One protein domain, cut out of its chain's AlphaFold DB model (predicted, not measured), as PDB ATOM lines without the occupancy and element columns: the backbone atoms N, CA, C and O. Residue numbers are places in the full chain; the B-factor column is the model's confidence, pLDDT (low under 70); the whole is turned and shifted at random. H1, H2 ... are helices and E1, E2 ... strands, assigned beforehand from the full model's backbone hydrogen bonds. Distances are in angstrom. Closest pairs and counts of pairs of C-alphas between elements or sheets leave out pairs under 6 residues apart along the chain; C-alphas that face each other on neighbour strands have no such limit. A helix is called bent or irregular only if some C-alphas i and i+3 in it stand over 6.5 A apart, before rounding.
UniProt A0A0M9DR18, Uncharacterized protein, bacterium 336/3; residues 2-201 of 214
ATOM      1  N   LYS A   2     172.752 158.848 129.007       54.19
ATOM      2  CA  LYS A   2     173.701 159.447 129.983       54.19
ATOM      3  C   LYS A   2     173.065 160.316 131.093       54.19
ATOM      4  O   LYS A   2     173.487 160.228 132.236       54.19
ATOM      5  N   LYS A   3     172.018 161.099 130.786       56.03
ATOM      6  CA  LYS A   3     171.305 161.928 131.784       56.03
ATOM      7  C   LYS A   3     170.521 161.101 132.814       56.03
ATOM      8  O   LYS A   3     170.557 161.420 133.990       56.03
ATOM      9  N   ILE A   4     169.877 160.009 132.392       64.69
ATOM     10  CA  ILE A   4     169.106 159.118 133.282       64.69
ATOM     11  C   ILE A   4     170.042 158.374 134.246       64.69
ATOM     12  O   ILE A   4     169.766 158.309 135.437       64.69
ATOM     13  N   VAL A   5     171.196 157.902 133.758       63.97
ATOM     14  CA  VAL A   5     172.234 157.273 134.598       63.97
ATOM     15  C   VAL A   5     172.790 158.257 135.637       63.97
ATOM     16  O   VAL A   5     173.000 157.876 136.784       63.97
ATOM     17  N   PHE A   6     172.962 159.534 135.275       65.31
ATOM     18  CA  PHE A   6     173.426 160.576 136.198       65.31
ATOM     19  C   PHE A   6     172.411 160.882 137.314       65.31
ATOM     20  O   PHE A   6     172.796 160.991 138.476       65.31
ATOM     21  N   TYR A   7     171.111 160.954 136.996       64.56
ATOM     22  CA  TYR A   7     170.063 161.138 138.008       64.56
ATOM     23  C   TYR A   7     169.923 159.925 138.938       64.56
ATOM     24  O   TYR A   7     169.745 160.107 140.139       64.56
ATOM     25  N   ILE A   8     170.081 158.700 138.424       65.38
ATOM     26  CA  ILE A   8     170.070 157.481 139.246       65.38
ATOM     27  C   ILE A   8     171.290 157.444 140.181       65.38
ATOM     28  O   ILE A   8     171.128 157.177 141.370       65.38
ATOM     29  N   LEU A   9     172.493 157.785 139.697       59.81
ATOM     30  CA  LEU A   9     173.687 157.880 140.552       59.81
ATOM     31  C   LEU A   9     173.556 158.973 141.627       59.81
ATOM     32  O   LEU A   9     173.941 158.755 142.774       59.81
ATOM     33  N   SER A  10     172.987 160.132 141.283       60.84
ATOM     34  CA  SER A  10     172.767 161.240 142.224       60.84
ATOM     35  C   SER A  10     171.711 160.907 143.294       60.84
ATOM     36  O   SER A  10     171.873 161.259 144.467       60.84
ATOM     37  N   PHE A  11     170.670 160.154 142.927       61.62
ATOM     38  CA  PHE A  11     169.650 159.660 143.857       61.62
ATOM     39  C   PHE A  11     170.196 158.583 144.813       61.62
ATOM     40  O   PHE A  11     169.939 158.618 146.015       61.62
ATOM     41  N   PHE A  12     171.037 157.666 144.324       59.81
ATOM     42  CA  PHE A  12     171.705 156.690 145.194       59.81
ATOM     43  C   PHE A  12     172.692 157.349 146.170       59.81
ATOM     44  O   PHE A  12     172.772 156.945 147.332       59.81
ATOM     45  N   PHE A  13     173.395 158.404 145.742       57.84
ATOM     46  CA  PHE A  13     174.312 159.144 146.612       57.84
ATOM     47  C   PHE A  13     173.583 159.861 147.761       57.84
ATOM     48  O   PHE A  13     174.072 159.885 148.888       57.84
ATOM     49  N   SER A  14     172.374 160.376 147.522       62.28
ATOM     50  CA  SER A  14     171.575 161.048 148.559       62.28
ATOM     51  C   SER A  14     171.013 160.081 149.615       62.28
ATOM     52  O   SER A  14     170.984 160.428 150.795       62.28
ATOM     53  N   ILE A  15     170.669 158.839 149.252       60.31
ATOM     54  CA  ILE A  15     170.192 157.813 150.207       60.31
ATOM     55  C   ILE A  15     171.320 157.316 151.137       60.31
ATOM     56  O   ILE A  15     171.098 157.059 152.328       60.31
ATOM     57  N   LEU A  16     172.552 157.233 150.624       59.50
ATOM     58  CA  LEU A  16     173.735 156.809 151.385       59.50
ATOM     59  C   LEU A  16     174.154 157.829 152.460       59.50
ATOM     60  O   LEU A  16     174.513 157.437 153.572       59.50
ATOM     61  N   VAL A  17     174.040 159.131 152.179       61.38
ATOM     62  CA  VAL A  17     174.405 160.200 153.133       61.38
ATOM     63  C   VAL A  17     173.437 160.260 154.326       61.38
ATOM     64  O   VAL A  17     173.861 160.487 155.462       61.38
ATOM     65  N   ILE A  18     172.146 159.982 154.113       64.88
ATOM     66  CA  ILE A  18     171.120 160.010 155.174       64.88
ATOM     67  C   ILE A  18     171.337 158.876 156.192       64.88
ATOM     68  O   ILE A  18     171.216 159.088 157.400       64.88
ATOM     69  N   SER A  19     171.719 157.685 155.726       62.88
ATOM     70  CA  SER A  19     171.906 156.501 156.582       62.88
ATOM     71  C   SER A  19     173.136 156.578 157.495       62.88
ATOM     72  O   SER A  19     173.150 155.986 158.574       62.88
ATOM     73  N   CYS A  20     174.180 157.309 157.096       66.81
ATOM     74  CA  CYS A  20     175.374 157.480 157.929       66.81
ATOM     75  C   CYS A  20     175.123 158.474 159.081       66.81
ATOM     76  O   CYS A  20     175.544 158.255 160.220       66.81
ATOM     77  N   ASN A  21     174.348 159.528 158.808       77.31
ATOM     78  CA  ASN A  21     174.041 160.582 159.775       77.31
ATOM     79  C   ASN A  21     173.098 160.117 160.902       77.31
ATOM     80  O   ASN A  21     173.201 160.581 162.039       77.31
ATOM     81  N   THR A  22     172.192 159.180 160.611       82.12
ATOM     82  CA  THR A  22     171.273 158.599 161.604       82.12
ATOM     83  C   THR A  22     171.999 157.707 162.607       82.12
ATOM     84  O   THR A  22     171.817 157.886 163.807       82.12
ATOM     85  N   LYS A  23     172.910 156.835 162.152       86.12
ATOM     86  CA  LYS A  23     173.715 155.986 163.049       86.12
ATOM     87  C   LYS A  23     174.595 156.802 163.996       86.12
ATOM     88  O   LYS A  23     174.681 156.477 165.176       86.12
ATOM     89  N   ALA A  24     175.237 157.863 163.507       91.00
ATOM     90  CA  ALA A  24     176.042 158.744 164.354       91.00
ATOM     91  C   ALA A  24     175.189 159.460 165.417       91.00
ATOM     92  O   ALA A  24     175.607 159.583 166.570       91.00
ATOM     93  N   ARG A  25     173.978 159.896 165.046       94.06
ATOM     94  CA  ARG A  25     173.011 160.504 165.968       94.06
ATOM     95  C   ARG A  25     172.528 159.516 167.026       94.06
ATOM     96  O   ARG A  25     172.541 159.856 168.204       94.06
ATOM     97  N   ASP A  26     172.151 158.307 166.620       96.31
ATOM     98  CA  ASP A  26     171.675 157.267 167.533       96.31
ATOM     99  C   ASP A  26     172.763 156.863 168.538       96.31
ATOM    100  O   ASP A  26     172.483 156.786 169.728       96.31
ATOM    101  N   LYS A  27     174.025 156.716 168.109       96.75
ATOM    102  CA  LYS A  27     175.149 156.452 169.028       96.75
ATOM    103  C   LYS A  27     175.303 157.534 170.102       96.75
ATOM    104  O   LYS A  27     175.475 157.209 171.272       96.75
ATOM    105  N   LYS A  28     175.205 158.815 169.721       96.31
ATOM    106  CA  LYS A  28     175.238 159.932 170.683       96.31
ATOM    107  C   LYS A  28     174.040 159.903 171.632       96.31
ATOM    108  O   LYS A  28     174.208 160.159 172.817       96.31
ATOM    109  N   ALA A  29     172.850 159.585 171.123       97.25
ATOM    110  CA  ALA A  29     171.640 159.487 171.933       97.25
ATOM    111  C   ALA A  29     171.696 158.317 172.931       97.25
ATOM    112  O   ALA A  29     171.275 158.482 174.068       97.25
ATOM    113  N   ILE A  30     172.265 157.173 172.539       97.81
ATOM    114  CA  ILE A  30     172.516 156.025 173.426       97.81
ATOM    115  C   ILE A  30     173.467 156.418 174.561       97.81
ATOM    116  O   ILE A  30     173.151 156.203 175.728       97.81
ATOM    117  N   GLN A  31     174.596 157.053 174.228       96.69
ATOM    118  CA  GLN A  31     175.542 157.543 175.233       96.69
ATOM    119  C   GLN A  31     174.882 158.535 176.200       96.69
ATOM    120  O   GLN A  31     175.056 158.432 177.411       96.69
ATOM    121  N   LEU A  32     174.109 159.487 175.668       95.88
ATOM    122  CA  LEU A  32     173.400 160.474 176.479       95.88
ATOM    123  C   LEU A  32     172.355 159.816 177.387       95.88
ATOM    124  O   LEU A  32     172.247 160.203 178.543       95.88
ATOM    125  N   CYS A  33     171.616 158.825 176.883       97.19
ATOM    126  CA  CYS A  33     170.639 158.072 177.665       97.19
ATOM    127  C   CYS A  33     171.289 157.404 178.878       97.19
ATOM    128  O   CYS A  33     170.775 157.541 179.984       97.19
ATOM    129  N   LEU A  34     172.419 156.712 178.684       95.50
ATOM    130  CA  LEU A  34     173.130 156.072 179.792       95.50
ATOM    131  C   LEU A  34     173.651 157.109 180.790       95.50
ATOM    132  O   LEU A  34     173.429 156.957 181.984       95.50
ATOM    133  N   ASN A  35     174.291 158.178 180.308       93.88
ATOM    134  CA  ASN A  35     174.808 159.227 181.187       93.88
ATOM    135  C   ASN A  35     173.694 159.848 182.028       93.88
ATOM    136  O   ASN A  35     173.865 160.023 183.226       93.88
ATOM    137  N   LYS A  36     172.542 160.141 181.416       95.12
ATOM    138  CA  LYS A  36     171.403 160.700 182.140       95.12
ATOM    139  C   LYS A  36     170.818 159.733 183.146       95.12
ATOM    140  O   LYS A  36     170.575 160.151 184.270       95.12
ATOM    141  N   TYR A  37     170.670 158.460 182.786       95.31
ATOM    142  CA  TYR A  37     170.294 157.432 183.748       95.31
ATOM    143  C   TYR A  37     171.236 157.446 184.967       95.31
ATOM    144  O   TYR A  37     170.766 157.683 186.076       95.31
ATOM    145  N   LEU A  38     172.551 157.323 184.752       92.75
ATOM    146  CA  LEU A  38     173.555 157.294 185.825       92.75
ATOM    147  C   LEU A  38     173.557 158.575 186.677       92.75
ATOM    148  O   LEU A  38     173.533 158.493 187.902       92.75
ATOM    149  N   GLU A  39     173.539 159.755 186.046       92.19
ATOM    150  CA  GLU A  39     173.472 161.056 186.736       92.19
ATOM    151  C   GLU A  39     172.244 161.134 187.654       92.19
ATOM    152  O   GLU A  39     172.320 161.629 188.775       92.19
ATOM    153  N   THR A  40     171.097 160.653 187.176       93.88
ATOM    154  CA  THR A  40     169.830 160.763 187.905       93.88
ATOM    155  C   THR A  40     169.706 159.753 189.033       93.88
ATOM    156  O   THR A  40     169.153 160.104 190.073       93.88
ATOM    157  N   THR A  41     170.261 158.546 188.880       93.00
ATOM    158  CA  THR A  41     170.340 157.571 189.975       93.00
ATOM    159  C   THR A  41     171.340 158.006 191.041       93.00
ATOM    160  O   THR A  41     171.027 157.913 192.216       93.00
ATOM    161  N   GLN A  42     172.486 158.583 190.657       91.31
ATOM    162  CA  GLN A  42     173.465 159.139 191.609       91.31
ATOM    163  C   GLN A  42     172.928 160.342 192.397       91.31
ATOM    164  O   GLN A  42     173.425 160.655 193.474       91.31
ATOM    165  N   ALA A  43     171.942 161.048 191.844       92.31
ATOM    166  CA  ALA A  43     171.244 162.143 192.509       92.31
ATOM    167  C   ALA A  43     169.971 161.688 193.250       92.31
ATOM    168  O   ALA A  43     169.152 162.542 193.600       92.31
ATOM    169  N   SER A  44     169.761 160.374 193.405       94.06
ATOM    170  CA  SER A  44     168.579 159.766 194.041       94.06
ATOM    171  C   SER A  44     167.253 160.278 193.450       94.06
ATOM    172  O   SER A  44     166.218 160.364 194.111       94.06
ATOM    173  N   ASN A  45     167.257 160.662 192.169       96.19
ATOM    174  CA  ASN A  45     166.121 161.284 191.497       96.19
ATOM    175  C   ASN A  45     165.370 160.263 190.639       96.19
ATOM    176  O   ASN A  45     165.463 160.258 189.408       96.19
ATOM    177  N   GLY A  46     164.582 159.412 191.299       97.00
ATOM    178  CA  GLY A  46     163.811 158.358 190.637       97.00
ATOM    179  C   GLY A  46     162.826 158.867 189.581       97.00
ATOM    180  O   GLY A  46     162.663 158.237 188.536       97.00
ATOM    181  N   LEU A  47     162.216 160.038 189.811       98.12
ATOM    182  CA  LEU A  47     161.274 160.673 188.876       98.12
ATOM    183  C   LEU A  47     161.927 161.073 187.550       98.12
ATOM    184  O   LEU A  47     161.260 161.109 186.515       98.12
ATOM    185  N   GLU A  48     163.215 161.401 187.574       98.00
ATOM    186  CA  GLU A  48     163.974 161.688 186.362       98.00
ATOM    187  C   GLU A  48     164.587 160.403 185.784       98.00
ATOM    188  O   GLU A  48     164.497 160.186 184.576       98.00
ATOM    189  N   ALA A  49     165.098 159.500 186.628       97.56
ATOM    190  CA  ALA A  49     165.717 158.239 186.212       97.56
ATOM    191  C   ALA A  49     164.781 157.329 185.405       97.56
ATOM    192  O   ALA A  49     165.194 156.751 184.394       97.56
ATOM    193  N   ILE A  50     163.503 157.254 185.793       97.94
ATOM    194  CA  ILE A  50     162.476 156.434 185.124       97.94
ATOM    195  C   ILE A  50     162.358 156.761 183.626       97.94
ATOM    196  O   ILE A  50     162.051 155.896 182.808       97.94
ATOM    197  N   LYS A  51     162.665 158.004 183.231       98.06
ATOM    198  CA  LYS A  51     162.571 158.459 181.839       98.06
ATOM    199  C   LYS A  51     163.628 157.832 180.942       98.06
ATOM    200  O   LYS A  51     163.471 157.893 179.723       98.06
ATOM    201  N   TYR A  52     164.694 157.262 181.499       98.00
ATOM    202  CA  TYR A  52     165.825 156.733 180.739       98.00
ATOM    203  C   TYR A  52     165.844 155.211 180.661       98.00
ATOM    204  O   TYR A  52     166.730 154.673 180.003       98.00
ATOM    205  N   ILE A  53     164.871 154.522 181.258       98.12
ATOM    206  CA  ILE A  53     164.785 153.061 181.216       98.12
ATOM    207  C   ILE A  53     163.645 152.584 180.327       98.12
ATOM    208  O   ILE A  53     162.718 153.324 179.993       98.12
ATOM    209  N   ASP A  54     163.769 151.358 179.838       98.25
ATOM    210  CA  ASP A  54     162.834 150.801 178.879       98.25
ATOM    211  C   ASP A  54     161.633 150.117 179.551       98.25
ATOM    212  O   ASP A  54     161.615 149.808 180.741       98.25
ATOM    213  N   LYS A  55     160.604 149.827 178.751       97.44
ATOM    214  CA  LYS A  55     159.387 149.164 179.242       97.44
ATOM    215  C   LYS A  55     159.625 147.752 179.794       97.44
ATOM    216  O   LYS A  55     158.804 147.272 180.564       97.44
ATOM    217  N   GLN A  56     160.689 147.063 179.366       97.75
ATOM    218  CA  GLN A  56     161.014 145.727 179.882       97.75
ATOM    219  C   GLN A  56     161.521 145.825 181.319       97.75
ATOM    220  O   GLN A  56     161.116 145.032 182.164       97.75
ATOM    221  N   SER A  57     162.324 146.849 181.603       97.88
ATOM    222  CA  SER A  57     162.774 147.188 182.951       97.88
ATOM    223  C   SER A  57     161.590 147.530 183.861       97.88
ATOM    224  O   SER A  57     161.509 147.016 184.971       97.88
ATOM    225  N   ILE A  58     160.610 148.307 183.382       98.38
ATOM    226  CA  ILE A  58     159.386 148.598 184.157       98.38
ATOM    227  C   ILE A  58     158.565 147.338 184.427       98.38
ATOM    228  O   ILE A  58     158.169 147.097 185.565       98.38
ATOM    229  N   ALA A  59     158.371 146.497 183.410       98.62
ATOM    230  CA  ALA A  59     157.629 145.246 183.556       98.62
ATOM    231  C   ALA A  59     158.284 144.283 184.564       98.62
ATOM    232  O   ALA A  59     157.590 143.526 185.244       98.62
ATOM    233  N   TYR A  60     159.614 144.315 184.692       98.56
ATOM    234  CA  TYR A  60     160.308 143.604 185.762       98.56
ATOM    235  C   TYR A  60     159.889 144.124 187.143       98.56
ATOM    236  O   TYR A  60     159.508 143.325 187.998       98.56
ATOM    237  N   TYR A  61     159.871 145.442 187.356       98.56
ATOM    238  CA  TYR A  61     159.429 146.009 188.633       98.56
ATOM    239  C   TYR A  61     157.937 145.785 188.905       98.56
ATOM    240  O   TYR A  61     157.570 145.597 190.062       98.56
ATOM    241  N   ASP A  62     157.078 145.705 187.883       98.75
ATOM    242  CA  ASP A  62     155.686 145.262 188.065       98.75
ATOM    243  C   ASP A  62     155.623 143.841 188.651       98.75
ATOM    244  O   ASP A  62     154.822 143.555 189.548       98.75
ATOM    245  N   ASN A  63     156.495 142.943 188.181       98.69
ATOM    246  CA  ASN A  63     156.603 141.600 188.741       98.69
ATOM    247  C   ASN A  63     157.146 141.618 190.177       98.69
ATOM    248  O   ASN A  63     156.618 140.896 191.025       98.69
ATOM    249  N   ILE A  64     158.136 142.464 190.477       98.75
ATOM    250  CA  ILE A  64     158.615 142.644 191.853       98.75
ATOM    251  C   ILE A  64     157.483 143.124 192.757       98.75
ATOM    252  O   ILE A  64     157.239 142.492 193.774       98.75
ATOM    253  N   VAL A  65     156.708 144.138 192.363       98.69
ATOM    254  CA  VAL A  65     155.539 144.606 193.129       98.69
ATOM    255  C   VAL A  65     154.551 143.472 193.406       98.69
ATOM    256  O   VAL A  65     154.037 143.353 194.522       98.69
ATOM    257  N   LYS A  66     154.277 142.617 192.413       98.69
ATOM    258  CA  LYS A  66     153.418 141.441 192.604       98.69
ATOM    259  C   LYS A  66     153.996 140.508 193.673       98.69
ATOM    260  O   LYS A  66     153.274 140.141 194.597       98.69
ATOM    261  N   LEU A  67     155.282 140.170 193.585       98.75
ATOM    262  CA  LEU A  67     155.968 139.328 194.570       98.75
ATOM    263  C   LEU A  67     155.985 139.979 195.962       98.75
ATOM    264  O   LEU A  67     155.641 139.328 196.943       98.75
ATOM    265  N   THR A  68     156.265 141.277 196.059       98.62
ATOM    266  CA  THR A  68     156.192 142.051 197.305       98.62
ATOM    267  C   THR A  68     154.827 141.905 197.969       98.62
ATOM    268  O   THR A  68     154.760 141.733 199.185       98.62
ATOM    269  N   LYS A  69     153.736 141.882 197.198       98.56
ATOM    270  CA  LYS A  69     152.381 141.728 197.743       98.56
ATOM    271  C   LYS A  69     152.078 140.296 198.190       98.56
ATOM    272  O   LYS A  69     151.479 140.128 199.249       98.56
ATOM    273  N   THR A  70     152.485 139.283 197.420       98.56
ATOM    274  CA  THR A  70     151.934 137.917 197.557       98.56
ATOM    275  C   THR A  70     152.928 136.825 197.938       98.56
ATOM    276  O   THR A  70     152.495 135.749 198.332       98.56
ATOM    277  N   ALA A  71     154.236 137.032 197.767       98.50
ATOM    278  CA  ALA A  71     155.226 135.977 197.979       98.50
ATOM    279  C   ALA A  71     155.405 135.679 199.476       98.50
ATOM    280  O   ALA A  71     155.678 136.584 200.270       98.50
ATOM    281  N   ASP A  72     155.273 134.414 199.855       97.81
ATOM    282  CA  ASP A  72     155.618 133.928 201.188       97.81
ATOM    283  C   ASP A  72     157.117 133.617 201.306       97.81
ATOM    284  O   ASP A  72     157.880 133.739 200.343       97.81
ATOM    285  N   SER A  73     157.552 133.205 202.495       96.81
ATOM    286  CA  SER A  73     158.958 132.899 202.763       96.81
ATOM    287  C   SER A  73     159.507 131.790 201.864       96.81
ATOM    288  O   SER A  73     160.657 131.865 201.446       96.81
ATOM    289  N   THR A  74     158.695 130.782 201.523       97.12
ATOM    290  CA  THR A  74     159.101 129.680 200.635       97.12
ATOM    291  C   THR A  74     159.251 130.139 199.189       97.12
ATOM    292  O   THR A  74     160.153 129.703 198.478       97.12
ATOM    293  N   THR A  75     158.384 131.034 198.725       98.25
ATOM    294  CA  THR A  75     158.525 131.644 197.402       98.25
ATOM    295  C   THR A  75     159.783 132.502 197.361       98.25
ATOM    296  O   THR A  75     160.585 132.359 196.443       98.25
ATOM    297  N   ILE A  76     159.987 133.344 198.380       98.00
ATOM    298  CA  ILE A  76     161.133 134.255 198.467       98.00
ATOM    299  C   ILE A  76     162.445 133.486 198.521       98.00
ATOM    300  O   ILE A  76     163.358 133.840 197.786       98.00
ATOM    301  N   SER A  77     162.542 132.404 199.300       95.69
ATOM    302  CA  SER A  77     163.779 131.618 199.410       95.69
ATOM    303  C   SER A  77     164.261 131.056 198.067       95.69
ATOM    304  O   SER A  77     165.454 130.826 197.900       95.69
ATOM    305  N   ASN A  78     163.345 130.861 197.111       96.69
ATOM    306  CA  ASN A  78     163.628 130.346 195.770       96.69
ATOM    307  C   ASN A  78     163.879 131.440 194.715       96.69
ATOM    308  O   ASN A  78     164.163 131.116 193.559       96.69
ATOM    309  N   LEU A  79     163.747 132.721 195.070       97.56
ATOM    310  CA  LEU A  79     164.064 133.832 194.174       97.56
ATOM    311  C   LEU A  79     165.581 133.998 194.010       97.56
ATOM    312  O   LEU A  79     166.373 133.520 194.822       97.56
ATOM    313  N   LYS A  80     165.985 134.708 192.953       95.94
ATOM    314  CA  LYS A  80     167.372 135.174 192.806       95.94
ATOM    315  C   LYS A  80     167.668 136.293 193.801       95.94
ATOM    316  O   LYS A  80     166.738 136.914 194.318       95.94
ATOM    317  N   PHE A  81     168.946 136.574 194.028       95.50
ATOM    318  CA  PHE A  81     169.372 137.516 195.055       95.50
ATOM    319  C   PHE A  81     168.755 138.907 194.869       95.50
ATOM    320  O   PHE A  81     168.166 139.440 195.806       95.50
ATOM    321  N   LEU A  82     168.815 139.480 193.659       94.62
ATOM    322  CA  LEU A  82     168.259 140.811 193.385       94.62
ATOM    323  C   LEU A  82     166.742 140.846 193.562       94.62
ATOM    324  O   LEU A  82     166.200 141.807 194.103       94.62
ATOM    325  N   ASP A  83     166.054 139.787 193.139       97.75
ATOM    326  CA  ASP A  83     164.605 139.685 193.299       97.75
ATOM    327  C   ASP A  83     164.237 139.650 194.791       97.75
ATOM    328  O   ASP A  83     163.332 140.373 195.213       97.75
ATOM    329  N   LYS A  84     164.968 138.873 195.611       97.56
ATOM    330  CA  LYS A  84     164.816 138.882 197.077       97.56
ATOM    331  C   LYS A  84     165.082 140.272 197.645       97.56
ATOM    332  O   LYS A  84     164.261 140.776 198.409       97.56
ATOM    333  N   PHE A  85     166.189 140.894 197.248       96.56
ATOM    334  CA  PHE A  85     166.606 142.211 197.720       96.56
ATOM    335  C   PHE A  85     165.527 143.268 197.477       96.56
ATOM    336  O   PHE A  85     165.128 143.953 198.416       96.56
ATOM    337  N   PHE A  86     164.973 143.357 196.266       97.62
ATOM    338  CA  PHE A  86     163.920 144.332 195.984       97.62
ATOM    339  C   PHE A  86     162.582 143.984 196.649       97.62
ATOM    340  O   PHE A  86     161.890 144.885 197.126       97.62
ATOM    341  N   VAL A  87     162.208 142.701 196.727       98.50
ATOM    342  CA  VAL A  87     160.972 142.272 197.405       98.50
ATOM    343  C   VAL A  87     161.013 142.617 198.892       98.50
ATOM    344  O   VAL A  87     160.089 143.256 199.402       98.50
ATOM    345  N   LEU A  88     162.077 142.206 199.582       98.19
ATOM    346  CA  LEU A  88     162.250 142.428 201.015       98.19
ATOM    347  C   LEU A  88     162.533 143.902 201.315       98.19
ATOM    348  O   LEU A  88     161.983 144.440 202.273       98.19
ATOM    349  N   GLY A  89     163.297 144.577 200.456       97.19
ATOM    350  CA  GLY A  89     163.561 146.010 200.544       97.19
ATOM    351  C   GLY A  89     162.299 146.849 200.470       97.19
ATOM    352  O   GLY A  89     162.068 147.686 201.336       97.19
ATOM    353  N   ALA A  90     161.411 146.560 199.518       97.75
ATOM    354  CA  ALA A  90     160.130 147.253 199.437       97.75
ATOM    355  C   ALA A  90     159.289 147.068 200.715       97.75
ATOM    356  O   ALA A  90     158.699 148.031 201.200       97.75
ATOM    357  N   ARG A  91     159.265 145.857 201.294       97.88
ATOM    358  CA  ARG A  91     158.558 145.570 202.561       97.88
ATOM    359  C   ARG A  91     159.199 146.231 203.778       97.88
ATOM    360  O   ARG A  91     158.501 146.502 204.750       97.88
ATOM    361  N   HIS A  92     160.510 146.450 203.736       97.00
ATOM    362  CA  HIS A  92     161.270 147.109 204.796       97.00
ATOM    363  C   HIS A  92     161.103 148.632 204.769       97.00
ATOM    364  O   HIS A  92     160.951 149.266 205.813       97.00
ATOM    365  N   LEU A  93     161.123 149.226 203.576       94.88
ATOM    366  CA  LEU A  93     161.139 150.677 203.404       94.88
ATOM    367  C   LEU A  93     159.753 151.319 203.408       94.88
ATOM    368  O   LEU A  93     159.599 152.438 203.903       94.88
ATOM    369  N   PHE A  94     158.753 150.652 202.834       96.00
ATOM    370  CA  PHE A  94     157.472 151.283 202.526       96.00
ATOM    371  C   PHE A  94     156.342 150.764 203.407       96.00
ATOM    372  O   PHE A  94     156.341 149.625 203.874       96.00
ATOM    373  N   LYS A  95     155.335 151.613 203.624       95.44
ATOM    374  CA  LYS A  95     154.144 151.211 204.372       95.44
ATOM    375  C   LYS A  95     153.303 150.253 203.539       95.44
ATOM    376  O   LYS A  95     153.260 150.341 202.311       95.44
ATOM    377  N   LYS A  96     152.573 149.374 204.227       96.38
ATOM    378  CA  LYS A  96     151.663 148.404 203.608       96.38
ATOM    379  C   LYS A  96     150.689 149.076 202.640       96.38
ATOM    380  O   LYS A  96     150.499 148.587 201.530       96.38
ATOM    381  N   GLU A  97     150.085 150.183 203.055       96.69
ATOM    382  CA  GLU A  97     149.081 150.908 202.277       96.69
ATOM    383  C   GLU A  97     149.675 151.438 200.967       96.69
ATOM    384  O   GLU A  97     149.062 151.285 199.910       96.69
ATOM    385  N   ASP A  98     150.902 151.966 201.025       96.38
ATOM    386  CA  ASP A  98     151.618 152.449 199.847       96.38
ATOM    387  C   ASP A  98     151.900 151.278 198.898       96.38
ATOM    388  O   ASP A  98     151.489 151.315 197.736       96.38
ATOM    389  N   ILE A  99     152.490 150.186 199.404       97.44
ATOM    390  CA  ILE A  99     152.840 149.002 198.601       97.44
ATOM    391  C   ILE A  99     151.624 148.449 197.859       97.44
ATOM    392  O   ILE A  99     151.726 148.120 196.677       97.44
ATOM    393  N   LEU A 100     150.463 148.359 198.517       97.62
ATOM    394  CA  LEU A 100     149.240 147.828 197.909       97.62
ATOM    395  C   LEU A 100     148.814 148.605 196.656       97.62
ATOM    396  O   LEU A 100     148.308 147.993 195.709       97.62
ATOM    397  N   THR A 101     149.094 149.908 196.612       97.00
ATOM    398  CA  THR A 101     148.739 150.797 195.494       97.00
ATOM    399  C   THR A 101     149.847 150.972 194.453       97.00
ATOM    400  O   THR A 101     149.554 151.403 193.340       97.00
ATOM    401  N   MET A 102     151.093 150.592 194.763       97.00
ATOM    402  CA  MET A 102     152.224 150.727 193.838       97.00
ATOM    403  C   MET A 102     152.072 149.861 192.581       97.00
ATOM    404  O   MET A 102     151.539 148.743 192.633       97.00
ATOM    405  N   ASN A 103     152.629 150.376 191.484       98.38
ATOM    406  CA  ASN A 103     153.023 149.650 190.277       98.38
ATOM    407  C   ASN A 103     154.562 149.656 190.128       98.38
ATOM    408  O   ASN A 103     155.273 150.206 190.974       98.38
ATOM    409  N   GLY A 104     155.083 149.049 189.062       98.19
ATOM    410  CA  GLY A 104     156.517 148.952 188.802       98.19
ATOM    411  C   GLY A 104     157.215 150.301 188.630       98.19
ATOM    412  O   GLY A 104     158.327 150.468 189.126       98.19
ATOM    413  N   GLU A 105     156.561 151.287 188.004       98.44
ATOM    414  CA  GLU A 105     157.119 152.641 187.881       98.44
ATOM    415  C   GLU A 105     157.285 153.293 189.256       98.44
ATOM    416  O   GLU A 105     158.362 153.795 189.575       98.44
ATOM    417  N   ASN A 106     156.243 153.246 190.097       98.19
ATOM    418  CA  ASN A 106     156.293 153.796 191.450       98.19
ATOM    419  C   ASN A 106     157.360 153.107 192.296       98.19
ATOM    420  O   ASN A 106     158.103 153.792 192.999       98.19
ATOM    421  N   LEU A 107     157.456 151.777 192.209       98.44
ATOM    422  CA  LEU A 107     158.477 151.030 192.928       98.44
ATOM    423  C   LEU A 107     159.878 151.461 192.485       98.44
ATOM    424  O   LEU A 107     160.683 151.820 193.335       98.44
ATOM    425  N   PHE A 108     160.163 151.489 191.180       98.44
ATOM    426  CA  PHE A 108     161.468 151.924 190.680       98.44
ATOM    427  C   PHE A 108     161.820 153.342 191.151       98.44
ATOM    428  O   PHE A 108     162.915 153.566 191.665       98.44
ATOM    429  N   ILE A 109     160.883 154.289 191.022       98.19
ATOM    430  CA  ILE A 109     161.081 155.683 191.445       98.19
ATOM    431  C   ILE A 109     161.474 155.747 192.924       98.19
ATOM    432  O   ILE A 109     162.417 156.451 193.282       98.19
ATOM    433  N   LEU A 110     160.756 155.018 193.777       97.00
ATOM    434  CA  LEU A 110     161.005 155.030 195.213       97.00
ATOM    435  C   LEU A 110     162.293 154.293 195.585       97.00
ATOM    436  O   LEU A 110     162.994 154.758 196.475       97.00
ATOM    437  N   LEU A 111     162.637 153.198 194.905       95.44
ATOM    438  CA  LEU A 111     163.900 152.493 195.132       95.44
ATOM    439  C   LEU A 111     165.105 153.381 194.801       95.44
ATOM    440  O   LEU A 111     166.040 153.435 195.591       95.44
ATOM    441  N   VAL A 112     165.064 154.132 193.695       95.62
ATOM    442  CA  VAL A 112     166.108 155.125 193.377       95.62
ATOM    443  C   VAL A 112     166.145 156.242 194.425       95.62
ATOM    444  O   VAL A 112     167.217 156.647 194.850       95.62
ATOM    445  N   ALA A 113     164.986 156.733 194.872       94.69
ATOM    446  CA  ALA A 113     164.917 157.792 195.883       94.69
ATOM    447  C   ALA A 113     165.375 157.361 197.289       94.69
ATOM    448  O   ALA A 113     165.547 158.214 198.154       94.69
ATOM    449  N   ASN A 114     165.534 156.056 197.519       92.62
ATOM    450  CA  ASN A 114     166.061 155.476 198.754       92.62
ATOM    451  C   ASN A 114     167.399 154.754 198.502       92.62
ATOM    452  O   ASN A 114     167.717 153.815 199.224       92.62
ATOM    453  N   ASP A 115     168.127 155.139 197.445       90.62
ATOM    454  CA  ASP A 115     169.471 154.646 197.106       90.62
ATOM    455  C   ASP A 115     169.594 153.112 196.991       90.62
ATOM    456  O   ASP A 115     170.675 152.540 197.074       90.62
ATOM    457  N   MET A 116     168.483 152.415 196.724       90.19
ATOM    458  CA  MET A 116     168.476 150.965 196.483       90.19
ATOM    459  C   MET A 116     168.812 150.598 195.034       90.19
ATOM    460  O   MET A 116     168.954 149.420 194.702       90.19
ATOM    461  N   VAL A 117     168.850 151.589 194.143       87.06
ATOM    462  CA  VAL A 117     169.170 151.429 192.725       87.06
ATOM    463  C   VAL A 117     170.131 152.533 192.316       87.06
ATOM    464  O   VAL A 117     169.775 153.709 192.313       87.06
ATOM    465  N   GLY A 118     171.324 152.131 191.901       74.19
ATOM    466  CA  GLY A 118     172.416 153.038 191.579       74.19
ATOM    467  C   GLY A 118     173.723 152.466 192.106       74.19
ATOM    468  O   GLY A 118     173.717 151.545 192.915       74.19
ATOM    469  N   ASP A 119     174.832 152.983 191.599       65.12
ATOM    470  CA  ASP A 119     176.160 152.705 192.135       65.12
ATOM    471  C   ASP A 119     176.584 153.920 192.968       65.12
ATOM    472  O   ASP A 119     176.470 155.058 192.494       65.12
ATOM    473  N   GLU A 120     177.023 153.691 194.207       52.75
ATOM    474  CA  GLU A 120     177.573 154.741 195.071       52.75
ATOM    475  C   GLU A 120     178.940 155.222 194.566       52.75
ATOM    476  O   GLU A 120     179.330 156.375 194.796       52.75
ATOM    477  N   GLU A 121     179.673 154.374 193.834       56.00
ATOM    478  CA  GLU A 121     180.875 154.818 193.155       56.00
ATOM    479  C   GLU A 121     180.470 155.776 192.031       56.00
ATOM    480  O   GLU A 121     179.678 155.462 191.138       56.00
ATOM    481  N   LYS A 122     181.018 156.997 192.088       53.69
ATOM    482  CA  LYS A 122     180.838 158.051 191.081       53.69
ATOM    483  C   LYS A 122     181.426 157.603 189.744       53.69
ATOM    484  O   LYS A 122     182.466 158.100 189.308       53.69
ATOM    485  N   THR A 123     180.722 156.721 189.048       60.66
ATOM    486  CA  THR A 123     180.961 156.275 187.674       60.66
ATOM    487  C   THR A 123     180.573 157.392 186.704       60.66
ATOM    488  O   THR A 123     179.770 157.251 185.784       60.66
ATOM    489  N   SER A 124     181.131 158.580 186.930       56.81
ATOM    490  CA  SER A 124     181.042 159.679 185.984       56.81
ATOM    491  C   SER A 124     181.853 159.304 184.742       56.81
ATOM    492  O   SER A 124     183.019 158.925 184.841       56.81
ATOM    493  N   ASN A 125     181.241 159.445 183.563       68.06
ATOM    494  CA  ASN A 125     181.866 159.250 182.245       68.06
ATOM    495  C   ASN A 125     182.043 157.797 181.760       68.06
ATOM    496  O   ASN A 125     182.991 157.508 181.026       68.06
ATOM    497  N   VAL A 126     181.109 156.893 182.076       86.81
ATOM    498  CA  VAL A 126     181.061 155.564 181.437       86.81
ATOM    499  C   VAL A 126     180.883 155.715 179.923       86.81
ATOM    500  O   VAL A 126     179.844 156.168 179.446       86.81
ATOM    501  N   LEU A 127     181.892 155.326 179.142       91.94
ATOM    502  CA  LEU A 127     181.839 155.382 177.680       91.94
ATOM    503  C   LEU A 127     181.260 154.086 177.108       91.94
ATOM    504  O   LEU A 127     181.812 153.007 177.322       91.94
ATOM    505  N   VAL A 128     180.206 154.205 176.300       94.94
ATOM    506  CA  VAL A 128     179.640 153.090 175.541       94.94
ATOM    507  C   VAL A 128     180.419 152.915 174.238       94.94
ATOM    508  O   VAL A 128     180.318 153.701 173.292       94.94
ATOM    509  N   GLN A 129     181.211 151.855 174.179       95.50
ATOM    510  CA  GLN A 129     182.023 151.459 173.037       95.50
ATOM    511  C   GLN A 129     181.298 150.422 172.170       95.50
ATOM    512  O   GLN A 129     180.273 149.862 172.552       95.50
ATOM    513  N   ASN A 130     181.826 150.174 170.966       96.19
ATOM    514  CA  ASN A 130     181.391 149.086 170.079       96.19
ATOM    515  C   ASN A 130     179.872 149.007 169.822       96.19
ATOM    516  O   ASN A 130     179.331 147.927 169.600       96.19
ATOM    517  N   ILE A 131     179.194 150.164 169.793       97.56
ATOM    518  CA  ILE A 131     177.736 150.240 169.649       97.56
ATOM    519  C   ILE A 131     177.272 149.614 168.324       97.56
ATOM    520  O   ILE A 131     177.609 150.114 167.237       97.56
ATOM    521  N   LYS A 132     176.431 148.581 168.431       97.62
ATOM    522  CA  LYS A 132     175.716 147.921 167.331       97.62
ATOM    523  C   LYS A 132     174.241 148.303 167.410       97.62
ATOM    524  O   LYS A 132     173.636 148.182 168.466       97.62
ATOM    525  N   ILE A 133     173.675 148.788 166.305       97.06
ATOM    526  CA  ILE A 133     172.275 149.239 166.230       97.06
ATOM    527  C   ILE A 133     171.548 148.412 165.178       97.06
ATOM    528  O   ILE A 133     171.929 148.420 164.003       97.06
ATOM    529  N   GLU A 134     170.468 147.765 165.599       95.25
ATOM    530  CA  GLU A 134     169.585 146.941 164.785       95.25
ATOM    531  C   GLU A 134     168.138 147.417 164.956       95.25
ATOM    532  O   GLU A 134     167.428 147.050 165.892       95.25
ATOM    533  N   LYS A 135     167.680 148.262 164.023       92.62
ATOM    534  CA  LYS A 135     166.349 148.893 164.054       92.62
ATOM    535  C   LYS A 135     166.107 149.650 165.373       92.62
ATOM    536  O   LYS A 135     166.640 150.738 165.557       92.62
ATOM    537  N   ASN A 136     165.301 149.067 166.259       96.19
ATOM    538  CA  ASN A 136     164.878 149.639 167.536       96.19
ATOM    539  C   ASN A 136     165.601 148.998 168.724       96.19
ATOM    540  O   ASN A 136     165.172 149.171 169.858       96.19
ATOM    541  N   HIS A 137     166.664 148.243 168.475       97.94
ATOM    542  CA  HIS A 137     167.494 147.640 169.499       97.94
ATOM    543  C   HIS A 137     168.946 148.058 169.285       97.94
ATOM    544  O   HIS A 137     169.393 148.224 168.146       97.94
ATOM    545  N   ALA A 138     169.681 148.243 170.372       98.38
ATOM    546  CA  ALA A 138     171.111 148.464 170.315       98.38
ATOM    547  C   ALA A 138     171.814 147.755 171.466       98.38
ATOM    548  O   ALA A 138     171.281 147.660 172.569       98.38
ATOM    549  N   THR A 139     173.041 147.318 171.211       98.25
ATOM    550  CA  THR A 139     173.965 146.861 172.245       98.25
ATOM    551  C   THR A 139     175.225 147.709 172.218       98.25
ATOM    552  O   THR A 139     175.591 148.275 171.183       98.25
ATOM    553  N   GLY A 140     175.888 147.811 173.360       97.06
ATOM    554  CA  GLY A 140     177.171 148.482 173.498       97.06
ATOM    555  C   GLY A 140     178.000 147.840 174.598       97.06
ATOM    556  O   GLY A 140     177.477 147.094 175.420       97.06
ATOM    557  N   GLU A 141     179.293 148.123 174.594       96.00
ATOM    558  CA  GLU A 141     180.231 147.649 175.608       96.00
ATOM    559  C   GLU A 141     180.606 148.802 176.533       96.00
ATOM    560  O   GLU A 141     180.967 149.877 176.059       96.00
ATOM    561  N   VAL A 142     180.562 148.583 177.841       92.31
ATOM    562  CA  VAL A 142     181.097 149.505 178.849       92.31
ATOM    563  C   VAL A 142     182.264 148.841 179.562       92.31
ATOM    564  O   VAL A 142     182.262 147.626 179.762       92.31
ATOM    565  N   LEU A 143     183.286 149.621 179.904       88.31
ATOM    566  CA  LEU A 143     184.394 149.136 180.720       88.31
ATOM    567  C   LEU A 143     184.041 149.355 182.191       88.31
ATOM    568  O   LEU A 143     183.758 150.481 182.585       88.31
ATOM    569  N   MET A 144     184.067 148.281 182.970       80.38
ATOM    570  CA  MET A 144     183.926 148.310 184.421       80.38
ATOM    571  C   MET A 144     185.259 147.889 185.037       80.38
ATOM    572  O   MET A 144     185.802 146.848 184.657       80.38
ATOM    573  N   ASP A 145     185.782 148.678 185.974       73.12
ATOM    574  CA  ASP A 145     187.168 148.583 186.457       73.12
ATOM    575  C   ASP A 145     187.602 147.157 186.826       73.12
ATOM    576  O   ASP A 145     188.653 146.689 186.387       73.12
ATOM    577  N   LYS A 146     186.768 146.425 187.576       73.69
ATOM    578  CA  LYS A 146     187.079 145.066 188.063       73.69
ATOM    579  C   LYS A 146     186.524 143.934 187.192       73.69
ATOM    580  O   LYS A 146     186.929 142.787 187.357       73.69
ATOM    581  N   LYS A 147     185.589 144.228 186.284       74.31
ATOM    582  CA  LYS A 147     184.864 143.220 185.483       74.31
ATOM    583  C   LYS A 147     185.251 143.230 184.004       74.31
ATOM    584  O   LYS A 147     184.862 142.341 183.251       74.31
ATOM    585  N   GLY A 148     186.043 144.210 183.579       85.44
ATOM    586  CA  GLY A 148     186.405 144.377 182.182       85.44
ATOM    587  C   GLY A 148     185.206 144.834 181.354       85.44
ATOM    588  O   GLY A 148     184.456 145.720 181.757       85.44
ATOM    589  N   LYS A 149     185.061 144.281 180.149       90.69
ATOM    590  CA  LYS A 149     184.031 144.717 179.203       90.69
ATOM    591  C   LYS A 149     182.700 144.035 179.479       90.69
ATOM    592  O   LYS A 149     182.587 142.816 179.383       90.69
ATOM    593  N   VAL A 150     181.686 144.849 179.712       90.81
ATOM    594  CA  VAL A 150     180.311 144.433 179.962       90.81
ATOM    595  C   VAL A 150     179.433 144.854 178.796       90.81
ATOM    596  O   VAL A 150     179.497 145.994 178.342       90.81
ATOM    597  N   THR A 151     178.599 143.937 178.305       95.25
ATOM    598  CA  THR A 151     177.604 144.266 177.279       95.25
ATOM    599  C   THR A 151     176.336 144.789 177.934       95.25
ATOM    600  O   THR A 151     175.730 144.104 178.750       95.25
ATOM    601  N   ILE A 152     175.907 145.972 177.513       96.19
ATOM    602  CA  ILE A 152     174.636 146.584 177.890       96.19
ATOM    603  C   ILE A 152     173.734 146.736 176.670       96.19
ATOM    604  O   ILE A 152     174.204 146.772 175.527       96.19
ATOM    605  N   SER A 153     172.428 146.837 176.903       97.94
ATOM    606  CA  SER A 153     171.440 146.942 175.831       97.94
ATOM    607  C   SER A 153     170.482 148.117 175.996       97.94
ATOM    608  O   SER A 153     170.230 148.600 177.098       97.94
ATOM    609  N   PHE A 154     169.947 148.572 174.868       98.56
ATOM    610  CA  PHE A 154     169.027 149.693 174.763       98.56
ATOM    611  C   PHE A 154     167.897 149.345 173.800       98.56
ATOM    612  O   PHE A 154     168.101 148.658 172.795       98.56
ATOM    613  N   ASN A 155     166.714 149.886 174.064       98.44
ATOM    614  CA  ASN A 155     165.544 149.749 173.211       98.44
ATOM    615  C   ASN A 155     165.014 151.131 172.815       98.44
ATOM    616  O   ASN A 155     164.970 152.054 173.627       98.44
ATOM    617  N   LYS A 156     164.617 151.285 171.551       97.69
ATOM    618  CA  LYS A 156     164.063 152.526 171.010       97.69
ATOM    619  C   LYS A 156     162.547 152.530 171.175       97.69
ATOM    620  O   LYS A 156     161.857 151.686 170.603       97.69
ATOM    621  N   ILE A 157     162.027 153.492 171.929       95.62
ATOM    622  CA  ILE A 157     160.602 153.666 172.226       95.62
ATOM    623  C   ILE A 157     160.230 155.103 171.864       95.62
ATOM    624  O   ILE A 157     160.898 156.034 172.295       95.62
ATOM    625  N   ASN A 158     159.198 155.294 171.036       94.31
ATOM    626  CA  ASN A 158     158.763 156.621 170.567       94.31
ATOM    627  C   ASN A 158     159.913 157.480 170.000       94.31
ATOM    628  O   ASN A 158     159.979 158.683 170.217       94.31
ATOM    629  N   ASN A 159     160.821 156.840 169.250       93.88
ATOM    630  CA  ASN A 159     162.026 157.436 168.662       93.88
ATOM    631  C   ASN A 159     163.103 157.904 169.670       93.88
ATOM    632  O   ASN A 159     164.093 158.509 169.260       93.88
ATOM    633  N   GLU A 160     162.975 157.549 170.946       97.25
ATOM    634  CA  GLU A 160     163.974 157.785 171.989       97.25
ATOM    635  C   GLU A 160     164.642 156.475 172.406       97.25
ATOM    636  O   GLU A 160     163.986 155.441 172.525       97.25
ATOM    637  N   TRP A 161     165.952 156.507 172.639       98.44
ATOM    638  CA  TRP A 161     166.664 155.367 173.214       98.44
ATOM    639  C   TRP A 161     166.420 155.307 174.716       98.44
ATOM    640  O   TRP A 161     166.464 156.335 175.388       98.44
ATOM    641  N   LYS A 162     166.165 154.099 175.214       98.56
ATOM    642  CA  LYS A 162     165.972 153.787 176.627       98.56
ATOM    643  C   LYS A 162     166.890 152.636 177.013       98.56
ATOM    644  O   LYS A 162     167.050 151.687 176.244       98.56
ATOM    645  N   PHE A 163     167.506 152.733 178.177       98.19
ATOM    646  CA  PHE A 163     168.390 151.723 178.730       98.19
ATOM    647  C   PHE A 163     167.585 150.518 179.232       98.19
ATOM    648  O   PHE A 163     166.568 150.672 179.902       98.19
ATOM    649  N   ASN A 164     168.019 149.309 178.887       97.88
ATOM    650  CA  ASN A 164     167.437 148.083 179.416       97.88
ATOM    651  C   ASN A 164     168.251 147.622 180.632       97.88
ATOM    652  O   ASN A 164     169.304 146.992 180.478       97.88
ATOM    653  N   LEU A 165     167.738 147.911 181.830       95.31
ATOM    654  CA  LEU A 165     168.375 147.571 183.105       95.31
ATOM    655  C   LEU A 165     168.656 146.080 183.240       95.31
ATOM    656  O   LEU A 165     169.678 145.687 183.787       95.31
ATOM    657  N   LEU A 166     167.796 145.236 182.674       95.56
ATOM    658  CA  LEU A 166     167.924 143.787 182.814       95.56
ATOM    659  C   LEU A 166     169.227 143.255 182.208       95.56
ATOM    660  O   LEU A 166     169.693 142.184 182.591       95.56
ATOM    661  N   SER A 167     169.846 144.007 181.288       94.62
ATOM    662  CA  SER A 167     171.141 143.640 180.711       94.62
ATOM    663  C   SER A 167     172.319 143.727 181.685       94.62
ATOM    664  O   SER A 167     173.355 143.132 181.402       94.62
ATOM    665  N   THR A 168     172.172 144.392 182.835       91.12
ATOM    666  CA  THR A 168     173.215 144.448 183.876       91.12
ATOM    667  C   THR A 168     172.950 143.520 185.057       91.12
ATOM    668  O   THR A 168     173.857 143.262 185.844       91.12
ATOM    669  N   PHE A 169     171.745 142.956 185.177       91.88
ATOM    670  CA  PHE A 169     171.355 142.194 186.368       91.88
ATOM    671  C   PHE A 169     172.186 140.934 186.575       91.88
ATOM    672  O   PHE A 169     172.532 140.621 187.705       91.88
ATOM    673  N   SER A 170     172.569 140.227 185.508       89.44
ATOM    674  CA  SER A 170     173.424 139.041 185.649       89.44
ATOM    675  C   SER A 170     174.786 139.368 186.265       89.44
ATOM    676  O   SER A 170     175.351 138.528 186.954       89.44
ATOM    677  N   ILE A 171     175.299 140.572 186.016       88.31
ATOM    678  CA  ILE A 171     176.597 141.019 186.529       88.31
ATOM    679  C   ILE A 171     176.465 141.416 187.992       88.31
ATOM    680  O   ILE A 171     177.279 140.982 188.798       88.31
ATOM    681  N   ALA A 172     175.409 142.154 188.340       88.69
ATOM    682  CA  ALA A 172     175.104 142.478 189.730       88.69
ATOM    683  C   ALA A 172     174.874 141.205 190.572       88.69
ATOM    684  O   ALA A 172     175.434 141.066 191.652       88.69
ATOM    685  N   GLU A 173     174.134 140.222 190.052       90.75
ATOM    686  CA  GLU A 173     173.949 138.910 190.695       90.75
ATOM    687  C   GLU A 173     175.275 138.174 190.923       90.75
ATOM    688  O   GLU A 173     175.498 137.579 191.977       90.75
ATOM    689  N   GLU A 174     176.170 138.190 189.935       90.12
ATOM    690  CA  GLU A 174     177.494 137.586 190.070       90.12
ATOM    691  C   GLU A 174     178.345 138.332 191.105       90.12
ATOM    692  O   GLU A 174     179.074 137.712 191.874       90.12
ATOM    693  N   GLU A 175     178.270 139.659 191.143       87.69
ATOM    694  CA  GLU A 175     178.976 140.484 192.119       87.69
ATOM    695  C   GLU A 175     178.520 140.194 193.548       87.69
ATOM    696  O   GLU A 175     179.366 139.891 194.388       87.69
ATOM    697  N   PHE A 176     177.212 140.145 193.805       89.50
ATOM    698  CA  PHE A 176     176.698 139.765 195.121       89.50
ATOM    699  C   PHE A 176     177.110 138.351 195.524       89.50
ATOM    700  O   PHE A 176     177.568 138.148 196.645       89.50
ATOM    701  N   LYS A 177     177.047 137.378 194.607       89.12
ATOM    702  CA  LYS A 177     177.535 136.015 194.878       89.12
ATOM    703  C   LYS A 177     179.017 135.986 195.233       89.12
ATOM    704  O   LYS A 177     179.405 135.268 196.151       89.12
ATOM    705  N   ASN A 178     179.834 136.762 194.524       89.38
ATOM    706  CA  ASN A 178     181.260 136.867 194.816       89.38
ATOM    707  C   ASN A 178     181.498 137.498 196.193       89.38
ATOM    708  O   ASN A 178     182.323 136.978 196.938       89.38
ATOM    709  N   ILE A 179     180.767 138.564 196.541       88.81
ATOM    710  CA  ILE A 179     180.845 139.192 197.867       88.81
ATOM    711  C   ILE A 179     180.486 138.167 198.941       88.81
ATOM    712  O   ILE A 179     181.312 137.911 199.806       88.81
ATOM    713  N   ILE A 180     179.325 137.513 198.835       89.94
ATOM    714  CA  ILE A 180     178.858 136.510 199.807       89.94
ATOM    715  C   ILE A 180     179.875 135.374 199.967       89.94
ATOM    716  O   ILE A 180     180.178 134.984 201.086       89.94
ATOM    717  N   SER A 181     180.468 134.887 198.871       88.56
ATOM    718  CA  SER A 181     181.483 133.821 198.919       88.56
ATOM    719  C   SER A 181     182.799 134.212 199.605       88.56
ATOM    720  O   SER A 181     183.614 133.341 199.893       88.56
ATOM    721  N   GLN A 182     183.031 135.512 199.814       88.88
ATOM    722  CA  GLN A 182     184.204 136.052 200.507       88.88
ATOM    723  C   GLN A 182     183.910 136.403 201.972       88.88
ATOM    724  O   GLN A 182     184.828 136.795 202.694       88.88
ATOM    725  N   LEU A 183     182.649 136.302 202.403       88.75
ATOM    726  CA  LEU A 183     182.258 136.485 203.797       88.75
ATOM    727  C   LEU A 183     182.582 135.221 204.604       88.75
ATOM    728  O   LEU A 183     182.935 134.180 204.055       88.75
ATOM    729  N   ASP A 184     182.502 135.339 205.928       83.94
ATOM    730  CA  ASP A 184     182.645 134.209 206.850       83.94
ATOM    731  C   ASP A 184     181.641 133.091 206.496       83.94
ATOM    732  O   ASP A 184     180.482 133.391 206.206       83.94
ATOM    733  N   ASP A 185     182.061 131.819 206.560       80.88
ATOM    734  CA  ASP A 185     181.230 130.635 206.261       80.88
ATOM    735  C   ASP A 185     179.923 130.579 207.079       80.88
ATOM    736  O   ASP A 185     178.979 129.870 206.722       80.88
ATOM    737  N   SER A 186     179.858 131.308 208.196       83.88
ATOM    738  CA  SER A 186     178.659 131.448 209.025       83.88
ATOM    739  C   SER A 186     177.617 132.437 208.485       83.88
ATOM    740  O   SER A 186     176.487 132.423 208.972       83.88
ATOM    741  N   MET A 187     177.956 133.276 207.501       89.31
ATOM    742  CA  MET A 187     177.048 134.272 206.936       89.31
ATOM    743  C   MET A 187     176.255 133.697 205.763       89.31
ATOM    744  O   MET A 187     176.794 133.446 204.685       89.31
ATOM    745  N   SER A 188     174.948 133.512 205.955       91.56
ATOM    746  CA  SER A 188     174.071 133.096 204.863       91.56
ATOM    747  C   SER A 188     173.723 134.256 203.924       91.56
ATOM    748  O   SER A 188     173.863 135.433 204.260       91.56
ATOM    749  N   GLU A 189     173.208 133.927 202.736       92.19
ATOM    750  CA  GLU A 189     172.661 134.917 201.797       92.19
ATOM    751  C   GLU A 189     171.554 135.770 202.440       92.19
ATOM    752  O   GLU A 189     171.515 136.985 202.245       92.19
ATOM    753  N   ASP A 190     170.678 135.147 203.232       93.31
ATOM    754  CA  ASP A 190     169.577 135.837 203.903       93.31
ATOM    755  C   ASP A 190     170.097 136.761 205.022       93.31
ATOM    756  O   ASP A 190     169.575 137.866 205.189       93.31
ATOM    757  N   ASP A 191     171.161 136.371 205.736       92.88
ATOM    758  CA  ASP A 191     171.819 137.239 206.727       92.88
ATOM    759  C   ASP A 191     172.445 138.466 206.056       92.88
ATOM    760  O   ASP A 191     172.283 139.596 206.527       92.88
ATOM    761  N   PHE A 192     173.110 138.259 204.917       93.69
ATOM    762  CA  PHE A 192     173.686 139.342 204.130       93.69
ATOM    763  C   PHE A 192     172.603 140.285 203.578       93.69
ATOM    764  O   PHE A 192     172.764 141.504 203.626       93.69
ATOM    765  N   LEU A 193     171.458 139.756 203.131       94.62
ATOM    766  CA  LEU A 193     170.305 140.572 202.734       94.62
ATOM    767  C   LEU A 193     169.787 141.427 203.892       94.62
ATOM    768  O   LEU A 193     169.577 142.626 203.715       94.62
ATOM    769  N   VAL A 194     169.595 140.847 205.081       94.75
ATOM    770  CA  VAL A 194     169.140 141.595 206.264       94.75
ATOM    771  C   VAL A 194     170.127 142.710 206.618       94.75
ATOM    772  O   VAL A 194     169.695 143.823 206.924       94.75
ATOM    773  N   LEU A 195     171.434 142.446 206.512       93.12
ATOM    774  CA  LEU A 195     172.473 143.454 206.705       93.12
ATOM    775  C   LEU A 195     172.345 144.605 205.695       93.12
ATOM    776  O   LEU A 195     172.281 145.759 206.108       93.12
ATOM    777  N   LEU A 196     172.235 144.313 204.395       91.62
ATOM    778  CA  LEU A 196     172.070 145.349 203.365       91.62
ATOM    779  C   LEU A 196     170.812 146.199 203.589       91.62
ATOM    780  O   LEU A 196     170.844 147.423 203.457       91.62
ATOM    781  N   LEU A 197     169.697 145.563 203.957       93.94
ATOM    782  CA  LEU A 197     168.451 146.275 204.241       93.94
ATOM    783  C   LEU A 197     168.579 147.184 205.463       93.94
ATOM    784  O   LEU A 197     168.065 148.303 205.443       93.94
ATOM    785  N   LYS A 198     169.286 146.736 206.501       93.62
ATOM    786  CA  LYS A 198     169.590 147.571 207.659       93.62
ATOM    787  C   LYS A 198     170.436 148.779 207.270       93.62
ATOM    788  O   LYS A 198     170.094 149.888 207.667       93.62
ATOM    789  N   GLU A 199     171.488 148.586 206.477       89.06
ATOM    790  CA  GLU A 199     172.367 149.685 206.063       89.06
ATOM    791  C   GLU A 199     171.636 150.739 205.222       89.06
ATOM    792  O   GLU A 199     171.874 151.934 205.404       89.06
ATOM    793  N   SER A 200     170.662 150.324 204.400       85.88
ATOM    794  CA  SER A 200     169.917 151.232 203.510       85.88
ATOM    795  C   SER A 200     169.181 152.376 204.221       85.88
ATOM    796  O   SER A 200     169.019 153.457 203.663       85.88
ATOM    797  N   ASN A 201     168.709 152.169 205.455       87.75
ATOM    798  CA  ASN A 201     167.946 153.184 206.194       87.75
ATOM    799  C   ASN A 201     168.261 153.238 207.696       87.75
ATOM    800  O   ASN A 201     167.553 153.914 208.448       87.75
TER     801      ASN A 201
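This is residues 2 to 201 of the 214 residues of an uncharacterized protein of bacterium 336/3 (UniProt A0A0M9DR18). A very long helix, H1, sticks out of the body as a bare arm over residues 2 to 22, while its residues 23 to 37 lie in the hollow of a strongly twisted four-stranded sheet that curls round them. Beyond the sheet, H2 folds back on the end of H1, and H3 to H9 form a head of mostly crossed helices. The printed part has 200 residues with nine named helices and four named strands, in the order H1 to H7, E1 to E4, H8, H9; the sheet order is E1 E2 E3 E4, all antiparallel, and the class is mixed, helices and strands. The whole is loose, with a radius of gyration of the C-alphas of 21.2 A, and spans 82 by 38 by 30 A, its length drawn out by the arm.

H1, residues 2 to 42, and H2, residues 46 to 52, form a helical hairpin: they touch with residues 33 to 41 of H1 alone, at a shallow tilt of 22 degrees, opposite ways, and their closest C-alphas are those of Thr 40 and Ala 49, 5.1 A apart. H3, residues 55 to 70, and H5, residues 81 to 93, are the hubs, touching three helices each; their closest C-alphas are those of Thr 68 and Val 87, 4.8 A, at a steep tilt of 63 degrees. H4, residues 73 to 77, is close to H5 but not clearly touching it, with the C-alphas of Ile 76 and Lys 84 at 6.1 A. H6, residues 96 to 101, touches H3, closest at Lys 69 and Leu 100, 6.9 A between C-alphas. H7, residues 104 to 113, is about perpendicular to H3, at 90 degrees, and touches it, with the C-alphas of Asp 62 and Gly 104 at 3.9 A. E1, residues 129 to 134, E2, residues 137 to 144, E3, residues 148 to 157, and E4, residues 160 to 164, form a meander, each strand the antiparallel neighbour of the one before, and each successive pair is a hairpin. N 132 and O 139 of E1 and E2 are 2.9 A apart, N 142 and O 150 of E2 and E3 2.8 A, and N 155 and O 162 of E3 and E4 2.8 A, within hydrogen-bond range. H1 is on this sheet, making two layers, a helix on one face of a sheet; the closest C-alphas of H1 and E4 are those of Ile 30 and Trp 161, 5.9 A apart. H2 and H3 only graze the sheet, with residues 50 to 52 and 55 to 58. H8, residues 166 to 181, also only grazes it, with residues 166 to 171, and touches H5, about perpendicular at 89 degrees, closest at Phe 81 and Glu 173, 6.5 A between C-alphas. H9, residues 189 to 201, touches H5 at a steep tilt of 41 degrees, with the C-alphas of Gly 89 and Leu 197 at 6.1 A. In H3, H4, H5 and H7 every O i to N i+4 pair is within hydrogen-bond range; the counts are 32 of 37 in H1, 1 of 3 in H2, where 3 of 4 O i to N i+3 pairs are, 1 of 2 in H6, 10 of 12 in H8 and 8 of 9 in H9.

H1 begins at C-alpha 2, (173.701, 159.447, 129.983), and is 61.6 A long. H3 is 22.7 A long, H5 17.6 A, and E3, the longest strand, 29.2 A. H8, 23.3 A, is irregular, with C-alphas 167 and 170 7.1 A apart. H9, 19.4 A, ends at C-alpha 201, (167.946, 153.184, 206.194).

The two C-alphas farthest apart, those of Lys 2 and Ser 186, are 84.0 A apart. The printed part has no cut. The one long link, H7 to E1, is residues 114 to 128. Mean pLDDT of the printed part is 89.8; residues 2 to 20 and 119 to 125 are under 70.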